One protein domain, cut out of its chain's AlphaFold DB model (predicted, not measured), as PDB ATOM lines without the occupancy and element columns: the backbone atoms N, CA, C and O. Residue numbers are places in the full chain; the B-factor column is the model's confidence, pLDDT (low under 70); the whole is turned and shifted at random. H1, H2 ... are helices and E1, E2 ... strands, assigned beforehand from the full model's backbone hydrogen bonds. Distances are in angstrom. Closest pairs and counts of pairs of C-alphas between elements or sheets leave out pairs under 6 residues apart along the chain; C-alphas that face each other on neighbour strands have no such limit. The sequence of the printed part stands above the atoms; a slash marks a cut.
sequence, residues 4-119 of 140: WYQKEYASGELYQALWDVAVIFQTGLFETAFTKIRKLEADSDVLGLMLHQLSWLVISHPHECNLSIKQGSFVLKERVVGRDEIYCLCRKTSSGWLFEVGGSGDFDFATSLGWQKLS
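AT A GLANCE: This is residues 4 to 119 of the 140 residues of an uncharacterized protein of Candidatus Ryanbacteria bacterium RIFCSPLOWO2_02_FULL_45_11c (UniProt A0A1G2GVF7). A twisted sheet of six strands forms a wall, with H1 and H3 over one face and the other face bare. H2 packs on H1 and H3 away from the sheet, and the small H4 packs on residues 20 to 24 of H1 near the E1 and E6 end of the sheet. The printed part has 116 residues, with four named helices and six named strands in the order E1 H1 H2 H3 E2 E3 E4 E5 H4 E6. The sheet's order is E2 E3 E4 E5 E1 E6, all antiparallel, and the class is mixed, helices and strands. The whole is compact, with a radius of gyration of the C-alphas of 13.2 A and spans of 37 by 31 by 25 A.

IN THESE COORDINATES: E1, residues 4 to 10, begins at C-alpha 4 (95.814, 95.404, 82.410) and is 20.5 A long. H1 is residues 14 to 25, 16.8 A, and H2 residues 28 to 34. H3, residues 43 to 60, is 25.4 A long and begins at C-alpha 43 (100.731, 119.347, 79.599). E2 is residues 65 to 70, E3 residues 73 to 78, E4 residues 86 to 92, 20.4 A, and E5 residues 96 to 103, 23.8 A. H4 is residues 107 to 112, and E6, residues 116 to 119, ends at C-alpha 119 (96.004, 91.020, 78.918).

HOW THE PARTS SIT: E2 E3 E4 E5 form a meander, each strand the antiparallel neighbour of the one before; N 68 and O 75 are 2.9 A apart, N 76 and O 88 2.8 A, and N 89 and O 100 2.8 A, within hydrogen-bond range. E1 pairs with E5, N 5 to O 101 at 2.8 A, and with the edge strand E6, N 6 to O 116 at 2.8 A. E5, H4 and E6 form a split strand-helix-strand unit, two strands running the same way with E1 between them, its crossover right-handed. H1 and H3 on the same face give two layers, helices on one face of a sheet. H1 runs along E5, 10 degrees on the local plane, at a height over the sheet of 8.9 A. H3 runs slantwise to E2, 36 degrees on the local plane, at a height of 9.9 A. H1, the hub, touches H2 with residues 18 to 23, closest C-alphas Ala 22 and Phe 30 at 4.8 A, in a helical hairpin. H4 only grazes the sheet. In H1, H2, H3 and H4 every O i to N i+4 pair is within hydrogen-bond range.

THE WHOLE: The C-alphas of Gly 82 and Ser 94, the two farthest apart, are 38.2 A apart. The printed part has no cut, and no link is long. Mean pLDDT of the printed part is 81.0; residues 27 to 40, 81 to 83, 104 to 106 and 119 are under 70.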
ATOM      1  N   TRP A   4      95.114  94.233  82.924       82.94
ATOM      2  CA  TRP A   4      95.814  95.404  82.410       82.94
ATOM      3  C   TRP A   4      95.001  96.100  81.335       82.94
ATOM      4  O   TRP A   4      94.415  95.446  80.471       82.94
ATOM      5  N   TYR A   5      94.998  97.426  81.382       86.94
ATOM      6  CA  TYR A   5      94.287  98.286  80.448       86.94
ATOM      7  C   TYR A   5      95.199  99.400  79.974       86.94
ATOM      8  O   TYR A   5      96.073  99.840  80.716       86.94
ATOM      9  N   GLN A   6      94.965  99.881  78.761       91.62
ATOM     10  CA  GLN A   6      95.680 101.020  78.215       91.62
ATOM     11  C   GLN A   6      94.752 102.000  77.512       91.62
ATOM     12  O   GLN A   6      93.697 101.619  76.995       91.62
ATOM     13  N   LYS A   7      95.190 103.252  77.440       92.25
ATOM     14  CA  LYS A   7      94.594 104.271  76.582       92.25
ATOM     15  C   LYS A   7      95.646 105.308  76.214       92.25
ATOM     16  O   LYS A   7      96.470 105.694  77.045       92.25
ATOM     17  N   GLU A   8      95.613 105.738  74.960       92.69
ATOM     18  CA  GLU A   8      96.411 106.861  74.481       92.69
ATOM     19  C   GLU A   8      95.559 108.133  74.471       92.69
ATOM     20  O   GLU A   8      94.374 108.099  74.137       92.69
ATOM     21  N   TYR A   9      96.181 109.240  74.852       92.44
ATOM     22  CA  TYR A   9      95.603 110.575  74.913       92.44
ATOM     23  C   TYR A   9      96.432 111.510  74.045       92.44
ATOM     24  O   TYR A   9      97.662 111.391  73.994       92.44
ATOM     25  N   ALA A  10      95.773 112.448  73.371       92.69
ATOM     26  CA  ALA A  10      96.470 113.421  72.551       92.69
ATOM     27  C   ALA A  10      97.266 114.412  73.418       92.69
ATOM     28  O   ALA A  10      97.060 114.565  74.624       92.69
ATOM     29  N   SER A  11      98.200 115.115  72.783       90.00
ATOM     30  CA  SER A  11      98.862 116.262  73.410       90.00
ATOM     31  C   SER A  11      97.821 117.326  73.787       90.00
ATOM     32  O   SER A  11      96.972 117.671  72.968       90.00
ATOM     33  N   GLY A  12      97.890 117.848  75.010       88.31
ATOM     34  CA  GLY A  12      96.891 118.745  75.600       88.31
ATOM     35  C   GLY A  12      95.802 118.030  76.410       88.31
ATOM     36  O   GLY A  12      94.980 118.689  77.043       88.31
ATOM     37  N   GLU A  13      95.786 116.694  76.422       90.38
ATOM     38  CA  GLU A  13      94.789 115.897  77.149       90.38
ATOM     39  C   GLU A  13      95.350 115.223  78.411       90.38
ATOM     40  O   GLU A  13      94.668 114.390  79.014       90.38
ATOM     41  N   LEU A  14      96.558 115.582  78.871       87.62
ATOM     42  CA  LEU A  14      97.166 114.937  80.044       87.62
ATOM     43  C   LEU A  14      96.289 115.062  81.298       87.62
ATOM     44  O   LEU A  14      96.199 114.130  82.093       87.62
ATOM     45  N   TYR A  15      95.606 116.196  81.468       85.62
ATOM     46  CA  TYR A  15      94.673 116.381  82.579       85.62
ATOM     47  C   TYR A  15      93.503 115.387  82.525       85.62
ATOM     48  O   TYR A  15      93.179 114.768  83.539       85.62
ATOM     49  N   GLN A  16      92.901 115.197  81.346       87.44
ATOM     50  CA  GLN A  16      91.810 114.237  81.167       87.44
ATOM     51  C   GLN A  16      92.296 112.809  81.420       87.44
ATOM     52  O   GLN A  16      91.600 112.032  82.066       87.44
ATOM     53  N   ALA A  17      93.512 112.481  80.979       88.50
ATOM     54  CA  ALA A  17      94.109 111.176  81.227       88.50
ATOM     55  C   ALA A  17      94.241 110.868  82.723       88.50
ATOM     56  O   ALA A  17      93.878 109.784  83.178       88.50
ATOM     57  N   LEU A  18      94.717 111.842  83.503       85.75
ATOM     58  CA  LEU A  18      94.848 111.709  84.953       85.75
ATOM     59  C   LEU A  18      93.491 111.621  85.653       85.75
ATOM     60  O   LEU A  18      93.358 110.876  86.623       85.75
ATOM     61  N   TRP A  19      92.487 112.343  85.152       84.50
ATOM     62  CA  TRP A  19      91.117 112.248  85.646       84.50
ATOM     63  C   TRP A  19      90.525 110.853  85.426       84.50
ATOM     64  O   TRP A  19      90.036 110.247  86.376       84.50
ATOM     65  N   ASP A  20      90.626 110.311  84.210       87.69
ATOM     66  CA  ASP A  20      90.150 108.961  83.891       87.69
ATOM     67  C   ASP A  20      90.797 107.924  84.827       87.69
ATOM     68  O   ASP A  20      90.099 107.097  85.412       87.69
ATOM     69  N   VAL A  21      92.118 108.008  85.043       85.12
ATOM     70  CA  VAL A  21      92.848 107.127  85.975       85.12
ATOM     71  C   VAL A  21      92.334 107.263  87.412       85.12
ATOM     72  O   VAL A  21      92.134 106.249  88.085       85.12
ATOM     73  N   ALA A  22      92.099 108.492  87.881       81.56
ATOM     74  CA  ALA A  22      91.586 108.746  89.225       81.56
ATOM     75  C   ALA A  22      90.232 108.067  89.454       81.56
ATOM     76  O   ALA A  22      90.031 107.408  90.475       81.56
ATOM     77  N   VAL A  23      89.329 108.182  88.477       81.38
ATOM     78  CA  VAL A  23      87.995 107.583  88.563       81.38
ATOM     79  C   VAL A  23      88.058 106.056  88.453       81.38
ATOM     80  O   VAL A  23      87.354 105.377  89.193       81.38
ATOM     81  N   ILE A  24      88.919 105.496  87.592       81.12
ATOM     82  CA  ILE A  24      89.068 104.036  87.427       81.12
ATOM     83  C   ILE A  24      89.551 103.365  88.716       81.12
ATOM     84  O   ILE A  24      89.059 102.298  89.091       81.12
ATOM     85  N   PHE A  25      90.523 103.969  89.398       77.19
ATOM     86  CA  PHE A  25      91.061 103.398  90.630       77.19
ATOM     87  C   PHE A  25      90.221 103.710  91.865       77.19
ATOM     88  O   PHE A  25      90.317 102.977  92.851       77.19
ATOM     89  N   GLN A  26      89.392 104.761  91.824       72.69
ATOM     90  CA  GLN A  26      88.593 105.234  92.963       72.69
ATOM     91  C   GLN A  26      89.432 105.412  94.241       72.69
ATOM     92  O   GLN A  26      88.937 105.235  95.357       72.69
ATOM     93  N   THR A  27      90.729 105.709  94.105       65.88
ATOM     94  CA  THR A  27      91.592 105.952  95.257       65.88
ATOM     95  C   THR A  27      91.596 107.444  95.563       65.88
ATOM     96  O   THR A  27      91.842 108.287  94.695       65.88
ATOM     97  N   GLY A  28      91.362 107.785  96.836       59.41
ATOM     98  CA  GLY A  28      91.411 109.175  97.313       59.41
ATOM     99  C   GLY A  28      92.771 109.845  97.064       59.41
ATOM    100  O   GLY A  28      92.878 111.071  97.064       59.41
ATOM    101  N   LEU A  29      93.793 109.032  96.794       61.16
ATOM    102  CA  LEU A  29      95.123 109.406  96.343       61.16
ATOM    103  C   LEU A  29      95.109 110.266  95.072       61.16
ATOM    104  O   LEU A  29      95.662 111.368  95.055       61.16
ATOM    105  N   PHE A  30      94.467 109.768  94.013       62.56
ATOM    106  CA  PHE A  30      94.407 110.458  92.732       62.56
ATOM    107  C   PHE A  30      93.362 111.579  92.780       62.56
ATOM    108  O   PHE A  30      93.629 112.688  92.320       62.56
ATOM    109  N   GLU A  31      92.214 111.363  93.426       63.59
ATOM    110  CA  GLU A  31      91.213 112.427  93.571       63.59
ATOM    111  C   GLU A  31      91.783 113.664  94.277       63.59
ATOM    112  O   GLU A  31      91.644 114.778  93.774       63.59
ATOM    113  N   THR A  32      92.490 113.509  95.400       60.72
ATOM    114  CA  THR A  32      93.006 114.659  96.167       60.72
ATOM    115  C   THR A  32      94.144 115.385  95.441       60.72
ATOM    116  O   THR A  32      94.251 116.613  95.530       60.72
ATOM    117  N   ALA A  33      94.976 114.644  94.704       60.03
ATOM    118  CA  ALA A  33      96.096 115.187  93.939       60.03
ATOM    119  C   ALA A  33      95.646 115.917  92.659       60.03
ATOM    120  O   ALA A  33      96.223 116.951  92.314       60.03
ATOM    121  N   PHE A  34      94.611 115.413  91.974       62.69
ATOM    122  CA  PHE A  34      94.247 115.856  90.623       62.69
ATOM    123  C   PHE A  34      93.013 116.773  90.563       62.69
ATOM    124  O   PHE A  34      92.929 117.603  89.659       62.69
ATOM    125  N   THR A  35      92.108 116.741  91.550       58.31
ATOM    126  CA  THR A  35      90.933 117.649  91.598       58.31
ATOM    127  C   THR A  35      91.299 119.119  91.823       58.31
ATOM    128  O   THR A  35      90.570 120.013  91.394       58.31
ATOM    129  N   LYS A  36      92.441 119.403  92.469       55.81
ATOM    130  CA  LYS A  36      92.926 120.780  92.694       55.81
ATOM    131  C   LYS A  36      93.583 121.405  91.464       55.81
ATOM    132  O   LYS A  36      93.844 122.610  91.462       55.81
ATOM    133  N   ILE A  37      93.840 120.614  90.423       59.75
ATOM    134  CA  ILE A  37      94.350 121.113  89.151       59.75
ATOM    135  C   ILE A  37      93.177 121.790  88.434       59.75
ATOM    136  O   ILE A  37      92.370 121.145  87.769       59.75
ATOM    137  N   ARG A  38      93.046 123.115  88.596       56.38
ATOM    138  CA  ARG A  38      92.275 123.944  87.647       56.38
ATOM    139  C   ARG A  38      92.765 123.601  86.242       56.38
ATOM    140  O   ARG A  38      93.970 123.445  86.127       56.38
ATOM    141  N   LYS A  39      91.886 123.506  85.227       63.38
ATOM    142  CA  LYS A  39      92.237 123.237  83.810       63.38
ATOM    143  C   LYS A  39      93.519 123.981  83.401       63.38
ATOM    144  O   LYS A  39      93.457 125.132  82.982       63.38
ATOM    145  N   LEU A  40      94.670 123.345  83.583       69.50
ATOM    146  CA  LEU A  40      95.941 123.823  83.076       69.50
ATOM    147  C   LEU A  40      95.940 123.410  81.610       69.50
ATOM    148  O   LEU A  40      95.667 122.253  81.302       69.50
ATOM    149  N   GLU A  41      96.176 124.363  80.716       70.56
ATOM    150  CA  GLU A  41      96.119 124.104  79.273       70.56
ATOM    151  C   GLU A  41      97.384 123.399  78.770       70.56
ATOM    152  O   GLU A  41      97.335 122.661  77.790       70.56
ATOM    153  N   ALA A  42      98.521 123.602  79.444       84.69
ATOM    154  CA  ALA A  42      99.796 123.026  79.047       84.69
ATOM    155  C   ALA A  42     100.094 121.722  79.799       84.69
ATOM    156  O   ALA A  42     100.223 121.702  81.026       84.69
ATOM    157  N   ASP A  43     100.326 120.644  79.046       85.00
ATOM    158  CA  ASP A  43     100.731 119.347  79.599       85.00
ATOM    159  C   ASP A  43     102.005 119.431  80.454       85.00
ATOM    160  O   ASP A  43     102.169 118.649  81.383       85.00
ATOM    161  N   SER A  44     102.919 120.368  80.174       84.62
ATOM    162  CA  SER A  44     104.127 120.566  80.990       84.62
ATOM    163  C   SER A  44     103.798 120.972  82.423       84.62
ATOM    164  O   SER A  44     104.425 120.478  83.361       84.62
ATOM    165  N   ASP A  45     102.800 121.837  82.589       85.25
ATOM    166  CA  ASP A  45     102.395 122.354  83.892       85.25
ATOM    167  C   ASP A  45     101.608 121.284  84.649       85.25
ATOM    168  O   ASP A  45     101.850 121.048  85.836       85.25
ATOM    169  N   VAL A  46     100.730 120.566  83.935       84.81
ATOM    170  CA  VAL A  46     100.021 119.388  84.459       84.81
ATOM    171  C   VAL A  46     101.022 118.333  84.932       84.81
ATOM    172  O   VAL A  46     100.912 117.852  86.059       84.81
ATOM    173  N   LEU A  47     102.030 118.008  84.116       84.50
ATOM    174  CA  LEU A  47     103.062 117.027  84.446       84.50
ATOM    175  C   LEU A  47     103.881 117.462  85.665       84.50
ATOM    176  O   LEU A  47     104.111 116.656  86.564       84.50
ATOM    177  N   GLY A  48     104.319 118.723  85.713       83.69
ATOM    178  CA  GLY A  48     105.093 119.252  86.836       83.69
ATOM    179  C   GLY A  48     104.325 119.168  88.154       83.69
ATOM    180  O   GLY A  48     104.851 118.673  89.154       83.69
ATOM    181  N   LEU A  49     103.054 119.576  88.144       82.75
ATOM    182  CA  LEU A  49     102.188 119.502  89.315       82.75
ATOM    183  C   LEU A  49     101.902 118.052  89.721       82.75
ATOM    184  O   LEU A  49     102.010 117.718  90.899       82.75
ATOM    185  N   MET A  50     101.610 117.179  88.755       83.38
ATOM    186  CA  MET A  50     101.422 115.746  88.978       83.38
ATOM    187  C   MET A  50     102.647 115.122  89.650       83.38
ATOM    188  O   MET A  50     102.507 114.476  90.684       83.38
ATOM    189  N   LEU A  51     103.853 115.332  89.112       84.06
ATOM    190  CA  LEU A  51     105.081 114.777  89.687       84.06
ATOM    191  C   LEU A  51     105.333 115.301  91.104       84.06
ATOM    192  O   LEU A  51     105.745 114.528  91.971       84.06
ATOM    193  N   HIS A  52     105.046 116.579  91.366       84.81
ATOM    194  CA  HIS A  52     105.122 117.139  92.714       84.81
ATOM    195  C   HIS A  52     104.155 116.434  93.681       84.81
ATOM    196  O   HIS A  52     104.567 116.044  94.774       84.81
ATOM    197  N   GLN A  53     102.894 116.223  93.285       81.94
ATOM    198  CA  GLN A  53     101.902 115.531  94.122       81.94
ATOM    199  C   GLN A  53     102.271 114.061  94.361       81.94
ATOM    200  O   GLN A  53     102.251 113.600  95.500       81.94
ATOM    201  N   LEU A  54     102.678 113.340  93.313       81.75
ATOM    202  CA  LEU A  54     103.116 111.946  93.425       81.75
ATOM    203  C   LEU A  54     104.366 111.806  94.308       81.75
ATOM    204  O   LEU A  54     104.493 110.837  95.053       81.75
ATOM    205  N   SER A  55     105.276 112.783  94.276       85.19
ATOM    206  CA  SER A  55     106.453 112.789  95.155       85.19
ATOM    207  C   SER A  55     106.058 112.981  96.621       85.19
ATOM    208  O   SER A  55     106.510 112.234  97.487       85.19
ATOM    209  N   TRP A  56     105.170 113.941  96.901       84.00
ATOM    210  CA  TRP A  56     104.625 114.171  98.245       84.00
ATOM    211  C   TRP A  56     103.931 112.942  98.820       84.00
ATOM    212  O   TRP A  56     104.085 112.612  99.998       84.00
ATOM    213  N   LEU A  57     103.186 112.250  97.970       79.38
ATOM    214  CA  LEU A  57     102.485 111.034  98.321       79.38
ATOM    215  C   LEU A  57     103.437 109.926  98.780       79.38
ATOM    216  O   LEU A  57     103.224 109.343  99.841       79.38
ATOM    217  N   VAL A  58     104.492 109.660  98.007       83.94
ATOM    218  CA  VAL A  58     105.489 108.621  98.317       83.94
ATOM    219  C   VAL A  58     106.215 108.932  99.622       83.94
ATOM    220  O   VAL A  58     106.476 108.027 100.408       83.94
ATOM    221  N   ILE A  59     106.495 110.212  99.887       85.62
ATOM    222  CA  ILE A  59     107.087 110.655 101.157       85.62
ATOM    223  C   ILE A  59     106.126 110.407 102.328       85.62
ATOM    224  O   ILE A  59     106.564 110.002 103.402       85.62
ATOM    225  N   SER A  60     104.828 110.644 102.127       83.19
ATOM    226  CA  SER A  60     103.814 110.518 103.183       83.19
ATOM    227  C   SER A  60     103.427 109.061 103.469       83.19
ATOM    228  O   SER A  60     103.062 108.744 104.597       83.19
ATOM    229  N   HIS A  61     103.537 108.174 102.472       82.19
ATOM    230  CA  HIS A  61     103.141 106.763 102.559       82.19
ATOM    231  C   HIS A  61     104.225 105.823 101.989       82.19
ATOM    232  O   HIS A  61     103.975 105.071 101.042       82.19
ATOM    233  N   PRO A  62     105.447 105.813 102.552       80.25
ATOM    234  CA  PRO A  62     106.609 105.143 101.950       80.25
ATOM    235  C   PRO A  62     106.513 103.611 101.910       80.25
ATOM    236  O   PRO A  62     107.274 102.958 101.196       80.25
ATOM    237  N   HIS A  63     105.597 103.020 102.680       81.62
ATOM    238  CA  HIS A  63     105.359 101.573 102.707       81.62
ATOM    239  C   HIS A  63     104.206 101.130 101.798       81.62
ATOM    240  O   HIS A  63     104.052  99.936 101.544       81.62
ATOM    241  N   GLU A  64     103.418 102.085 101.307       81.50
ATOM    242  CA  GLU A  64     102.214 101.841 100.512       81.50
ATOM    243  C   GLU A  64     102.388 102.339  99.077       81.50
ATOM    244  O   GLU A  64     101.749 101.822  98.174       81.50
ATOM    245  N   CYS A  65     103.282 103.299  98.832       83.12
ATOM    246  CA  CYS A  65     103.488 103.896  97.517       83.12
ATOM    247  C   CYS A  65     104.948 103.814  97.071       83.12
ATOM    248  O   CYS A  65     105.870 104.147  97.813       83.12
ATOM    249  N   ASN A  66     105.161 103.443  95.810       86.94
ATOM    250  CA  ASN A  66     106.462 103.515  95.157       86.94
ATOM    251  C   ASN A  66     106.335 104.237  93.814       86.94
ATOM    252  O   ASN A  66     105.533 103.845  92.968       86.94
ATOM    253  N   LEU A  67     107.146 105.275  93.615       88.19
ATOM    254  CA  LEU A  67     107.215 106.034  92.371       88.19
ATOM    255  C   LEU A  67     108.591 105.860  91.738       88.19
ATOM    256  O   LEU A  67     109.616 106.143  92.353       88.19
ATOM    257  N   SER A  68     108.606 105.442  90.478       89.38
ATOM    258  CA  SER A  68     109.803 105.393  89.643       89.38
ATOM    259  C   SER A  68     109.637 106.347  88.470       89.38
ATOM    260  O   SER A  68     108.721 106.184  87.668       89.38
ATOM    261  N   ILE A  69     110.530 107.328  88.346       86.00
ATOM    262  CA  ILE A  69     110.506 108.315  87.259       86.00
ATOM    263  C   ILE A  69     111.666 108.026  86.307       86.00
ATOM    264  O   ILE A  69     112.800 107.805  86.732       86.00
ATOM    265  N   LYS A  70     111.384 108.042  85.006       84.31
ATOM    266  CA  LYS A  70     112.375 108.010  83.926       84.31
ATOM    267  C   LYS A  70     112.074 109.146  82.951       84.31
ATOM    268  O   LYS A  70     111.014 109.763  82.998       84.31
ATOM    269  N   GLN A  71     113.010 109.457  82.060       80.19
ATOM    270  CA  GLN A  71     112.805 110.536  81.096       80.19
ATOM    271  C   GLN A  71     111.523 110.291  80.279       80.19
ATOM    272  O   GLN A  71     111.401 109.279  79.592       80.19
ATOM    273  N   GLY A  72     110.547 111.194  80.413       78.12
ATOM    274  CA  GLY A  72     109.254 111.104  79.730       78.12
ATOM    275  C   GLY A  72     108.335 109.971  80.202       78.12
ATOM    276  O   GLY A  72     107.398 109.641  79.484       78.12
ATOM    277  N   SER A  73     108.583 109.347  81.357       86.38
ATOM    278  CA  SER A  73     107.695 108.309  81.894       86.38
ATOM    279  C   SER A  73     107.726 108.221  83.416       86.38
ATOM    280  O   SER A  73     108.726 108.542  84.058       86.38
ATOM    281  N   PHE A  74     106.637 107.740  84.005       87.56
ATOM    282  CA  PHE A  74     106.616 107.355  85.411       87.56
ATOM    283  C   PHE A  74     105.862 106.045  85.602       87.56
ATOM    284  O   PHE A  74     104.966 105.714  84.829       87.56
ATOM    285  N   VAL A  75     106.235 105.319  86.652       88.81
ATOM    286  CA  VAL A  75     105.505 104.172  87.189       88.81
ATOM    287  C   VAL A  75     105.143 104.508  88.625       88.81
ATOM    288  O   VAL A  75     106.041 104.737  89.434       88.81
ATOM    289  N   LEU A  76     103.855 104.501  88.948       87.00
ATOM    290  CA  LEU A  76     103.364 104.487  90.318       87.00
ATOM    291  C   LEU A  76     102.875 103.078  90.654       87.00
ATOM    292  O   LEU A  76     102.143 102.467  89.875       87.00
ATOM    293  N   LYS A  77     103.278 102.584  91.819       87.12
ATOM    294  CA  LYS A  77     102.741 101.372  92.432       87.12
ATOM    295  C   LYS A  77     102.124 101.744  93.769       87.12
ATOM    296  O   LYS A  77     102.807 102.351  94.592       87.12
ATOM    297  N   GLU A  78     100.873 101.369  93.974       83.56
ATOM    298  CA  GLU A  78     100.140 101.571  95.220       83.56
ATOM    299  C   GLU A  78      99.740 100.205  95.789       83.56
ATOM    300  O   GLU A  78      99.139  99.370  95.111       83.56
ATOM    301  N   ARG A  79     100.091  99.965  97.047       79.44
ATOM    302  CA  ARG A  79      99.706  98.790  97.817       79.44
ATOM    303  C   ARG A  79      98.645  99.211  98.820       79.44
ATOM    304  O   ARG A  79      98.955  99.829  99.833       79.44
ATOM    305  N   VAL A  80      97.409  98.804  98.562       70.38
ATOM    306  CA  VAL A  80      96.286  99.028  99.475       70.38
ATOM    307  C   VAL A  80      96.067  97.767 100.308       70.38
ATOM    308  O   VAL A  80      95.929  96.668  99.769       70.38
ATOM    309  N   VAL A  81      96.034  97.902 101.637       68.50
ATOM    310  CA  VAL A  81      95.808  96.766 102.544       68.50
ATOM    311  C   VAL A  81      94.464  96.101 102.224       68.50
ATOM    312  O   VAL A  81      93.420  96.749 102.235       68.50
ATOM    313  N   GLY A  82      94.491  94.796 101.941       66.62
ATOM    314  CA  GLY A  82      93.292  94.019 101.612       66.62
ATOM    315  C   GLY A  82      92.810  94.138 100.160       66.62
ATOM    316  O   GLY A  82      91.733  93.629  99.857       66.62
ATOM    317  N   ARG A  83      93.581  94.773  99.265       69.12
ATOM    318  CA  ARG A  83      93.329  94.799  97.813       69.12
ATOM    319  C   ARG A  83      94.561  94.346  97.025       69.12
ATOM    320  O   ARG A  83      95.670  94.319  97.557       69.12
ATOM    321  N   ASP A  84      94.356  93.996  95.755       72.50
ATOM    322  CA  ASP A  84      95.463  93.738  94.828       72.50
ATOM    323  C   ASP A  84      96.236  95.044  94.579       72.50
ATOM    324  O   ASP A  84      95.639  96.121  94.514       72.50
ATOM    325  N   GLU A  85      97.556  94.943  94.411       79.19
ATOM    326  CA  GLU A  85      98.419  96.088  94.092       79.19
ATOM    327  C   GLU A  85      97.953  96.806  92.817       79.19
ATOM    328  O   GLU A  85      97.630  96.169  91.811       79.19
ATOM    329  N   ILE A  86      97.949  98.136  92.863       83.25
ATOM    330  CA  ILE A  86      97.577  99.014  91.757       83.25
ATOM    331  C   ILE A  86      98.843  99.545  91.089       83.25
ATOM    332  O   ILE A  86      99.816  99.921  91.743       83.25
ATOM    333  N   TYR A  87      98.812  99.591  89.766       86.00
ATOM    334  CA  TYR A  87      99.903 100.021  88.911       86.00
ATOM    335  C   TYR A  87      99.403 101.084  87.944       86.00
ATOM    336  O   TYR A  87      98.420 100.864  87.245       86.00
ATOM    337  N   CYS A  88     100.120 102.199  87.855       87.56
ATOM    338  CA  CYS A  88      99.892 103.242  86.863       87.56
ATOM    339  C   CYS A  88     101.206 103.557  86.152       87.56
ATOM    340  O   CYS A  88     102.146 104.058  86.771       87.56
ATOM    341  N   LEU A  89     101.283 103.251  84.862       89.81
ATOM    342  CA  LEU A  89     102.356 103.689  83.982       89.81
ATOM    343  C   LEU A  89     101.849 104.852  83.136       89.81
ATOM    344  O   LEU A  89     100.789 104.768  82.523       89.81
ATOM    345  N   CYS A  90     102.666 105.890  83.024       90.12
ATOM    346  CA  CYS A  90     102.503 106.926  82.016       90.12
ATOM    347  C   CYS A  90     103.779 107.038  81.188       90.12
ATOM    348  O   CYS A  90     104.891 107.002  81.729       90.12
ATOM    349  N   ARG A  91     103.627 107.210  79.877       91.06
ATOM    350  CA  ARG A  91     104.726 107.431  78.940       91.06
ATOM    351  C   ARG A  91     104.351 108.501  77.923       91.06
ATOM    352  O   ARG A  91     103.291 108.437  77.313       91.06
ATOM    353  N   LYS A  92     105.264 109.436  77.682       89.50
ATOM    354  CA  LYS A  92     105.167 110.384  76.576       89.50
ATOM    355  C   LYS A  92     105.384 109.662  75.243       89.50
ATOM    356  O   LYS A  92     106.386 108.965  75.077       89.50
ATOM    357  N   THR A  93     104.467 109.846  74.302       89.88
ATOM    358  CA  THR A  93     104.564 109.362  72.917       89.88
ATOM    359  C   THR A  93     104.798 110.540  71.968       89.88
ATOM    360  O   THR A  93     104.879 111.695  72.390       89.88
ATOM    361  N   SER A  94     104.943 110.269  70.670       86.69
ATOM    362  CA  SER A  94     104.988 111.320  69.643       86.69
ATOM    363  C   SER A  94     103.656 112.063  69.487       86.69
ATOM    364  O   SER A  94     103.653 113.207  69.047       86.69
ATOM    365  N   SER A  95     102.544 111.409  69.828       86.19
ATOM    366  CA  SER A  95     101.163 111.896  69.689       86.19
ATOM    367  C   SER A  95     100.615 112.518  70.978       86.19
ATOM    368  O   SER A  95      99.720 113.362  70.919       86.19
ATOM    369  N   GLY A  96     101.170 112.157  72.134       91.25
ATOM    370  CA  GLY A  96     100.739 112.663  73.432       91.25
ATOM    371  C   GLY A  96     101.198 111.756  74.563       91.25
ATOM    372  O   GLY A  96     102.390 111.717  74.887       91.25
ATOM    373  N   TRP A  97     100.254 111.039  75.170       92.12
ATOM    374  CA  TRP A  97     100.471 110.278  76.397       92.12
ATOM    375  C   TRP A  97      99.824 108.903  76.332       92.12
ATOM    376  O   TRP A  97      98.621 108.778  76.140       92.12
ATOM    377  N   LEU A  98     100.619 107.869  76.573       92.50
ATOM    378  CA  LEU A  98     100.135 106.516  76.790       92.50
ATOM    379  C   LEU A  98     100.029 106.262  78.289       92.50
ATOM    380  O   LEU A  98     101.013 106.428  79.016       92.50
ATOM    381  N   PHE A  99      98.857 105.815  78.723       91.25
ATOM    382  CA  PHE A  99      98.644 105.314  80.068       91.25
ATOM    383  C   PHE A  99      98.359 103.823  80.042       91.25
ATOM    384  O   PHE A  99      97.568 103.354  79.225       91.25
ATOM    385  N   GLU A 100      98.970 103.102  80.975       89.31
ATOM    386  CA  GLU A 100      98.675 101.700  81.247       89.31
ATOM    387  C   GLU A 100      98.366 101.541  82.735       89.31
ATOM    388  O   GLU A 100      99.116 102.011  83.594       89.31
ATOM    389  N   VAL A 101      97.261 100.876  83.043       87.06
ATOM    390  CA  VAL A 101      96.792 100.649  84.407       87.06
ATOM    391  C   VAL A 101      96.601  99.165  84.663       87.06
ATOM    392  O   VAL A 101      96.118  98.436  83.799       87.06
ATOM    393  N   GLY A 102      96.970  98.716  85.856       84.44
ATOM    394  CA  GLY A 102      96.771  97.340  86.298       84.44
ATOM    395  C   GLY A 102      96.424  97.284  87.775       84.44
ATOM    396  O   GLY A 102      96.755  98.204  88.517       84.44
ATOM    397  N   GLY A 103      95.742  96.230  88.218       79.88
ATOM    398  CA  GLY A 103      95.373  96.093  89.631       79.88
ATOM    399  C   GLY A 103      93.955  95.597  89.851       79.88
ATOM    400  O   GLY A 103      93.424  94.842  89.038       79.88
ATOM    401  N   SER A 104      93.358  96.052  90.954       68.94
ATOM    402  CA  SER A 104      91.940  95.887  91.284       68.94
ATOM    403  C   SER A 104      91.227  97.246  91.205       68.94
ATOM    404  O   SER A 104      91.235  98.015  92.161       68.94
ATOM    405  N   GLY A 105      90.662  97.565  90.037       68.62
ATOM    406  CA  GLY A 105      89.910  98.799  89.765       68.62
ATOM    407  C   GLY A 105      88.543  98.522  89.133       68.62
ATOM    408  O   GLY A 105      88.219  97.370  88.828       68.62
ATOM    409  N   ASP A 106      87.747  99.575  88.928       69.31
ATOM    410  CA  ASP A 106      86.471  99.486  88.206       69.31
ATOM    411  C   ASP A 106      86.737  99.456  86.697       69.31
ATOM    412  O   ASP A 106      86.733 100.462  85.981       69.31
ATOM    413  N   PHE A 107      87.085  98.269  86.217       70.94
ATOM    414  CA  PHE A 107      87.528  98.104  84.844       70.94
ATOM    415  C   PHE A 107      86.386  98.041  83.830       70.94
ATOM    416  O   PHE A 107      86.621  98.311  82.651       70.94
ATOM    417  N   ASP A 108      85.160  97.759  84.267       76.06
ATOM    418  CA  ASP A 108      83.980  97.934  83.421       76.06
ATOM    419  C   ASP A 108      83.804  99.429  83.121       76.06
ATOM    420  O   ASP A 108      83.660  99.821  81.957       76.06
ATOM    421  N   PHE A 109      83.980 100.289  84.130       79.44
ATOM    422  CA  PHE A 109      84.028 101.731  83.919       79.44
ATOM    423  C   PHE A 109      85.202 102.158  83.022       79.44
ATOM    424  O   PHE A 109      85.000 102.954  82.101       79.44
ATOM    425  N   ALA A 110      86.396 101.577  83.191       83.19
ATOM    426  CA  ALA A 110      87.537 101.846  82.306       83.19
ATOM    427  C   ALA A 110      87.203 101.574  80.826       83.19
ATOM    428  O   ALA A 110      87.485 102.407  79.960       83.19
ATOM    429  N   THR A 111      86.540 100.451  80.523       84.88
ATOM    430  CA  THR A 111      86.109 100.156  79.145       84.88
ATOM    431  C   THR A 111      85.079 101.156  78.619       84.88
ATOM    432  O   THR A 111      85.155 101.538  77.452       84.88
ATOM    433  N   SER A 112      84.174 101.657  79.470       86.56
ATOM    434  CA  SER A 112      83.202 102.696  79.087       86.56
ATOM    435  C   SER A 112      83.859 104.039  78.737       86.56
ATOM    436  O   SER A 112      83.371 104.766  77.874       86.56
ATOM    437  N   LEU A 113      85.018 104.327  79.339       86.25
ATOM    438  CA  LEU A 113      85.870 105.472  79.012       86.25
ATOM    439  C   LEU A 113      86.753 105.231  77.773       86.25
ATOM    440  O   LEU A 113      87.595 106.067  77.442       86.25
ATOM    441  N   GLY A 114      86.598 104.097  77.087       88.31
ATOM    442  CA  GLY A 114      87.350 103.752  75.879       88.31
ATOM    443  C   GLY A 114      88.736 103.161  76.139       88.31
ATOM    444  O   GLY A 114      89.551 103.113  75.218       88.31
ATOM    445  N   TRP A 115      89.033 102.718  77.366       90.81
ATOM    446  CA  TRP A 115      90.274 101.995  77.638       90.81
ATOM    447  C   TRP A 115      90.214 100.584  77.062       90.81
ATOM    448  O   TRP A 115      89.210  99.876  77.167       90.81
ATOM    449  N   GLN A 116      91.324 100.153  76.476       88.06
ATOM    450  CA  GLN A 116      91.459  98.838  75.871       88.06
ATOM    451  C   GLN A 116      92.084  97.866  76.863       88.06
ATOM    452  O   GLN A 116      93.128  98.152  77.446       88.06
ATOM    453  N   LYS A 117      91.470  96.692  77.030       85.38
ATOM    454  CA  LYS A 117      92.054  95.600  77.811       85.38
ATOM    455  C   LYS A 117      93.249  95.013  77.055       85.38
ATOM    456  O   LYS A 117      93.105  94.613  75.905       85.38
ATOM    457  N   LEU A 118      94.403  94.940  77.711       76.94
ATOM    458  CA  LEU A 118      95.640  94.399  77.153       76.94
ATOM    459  C   LEU A 118      95.732  92.884  77.331       76.94
ATOM    460  O   LEU A 118      95.746  92.127  76.365       76.94
ATOM    461  N   SER A 119      95.816  92.430  78.579       67.88
ATOM    462  CA  SER A 119      96.004  91.020  78.918       67.88
ATOM    463  C   SER A 119      95.711  90.771  80.404       67.88
ATOM    464  O   SER A 119      95.430  91.694  81.174       67.88
TER     465      SER A 119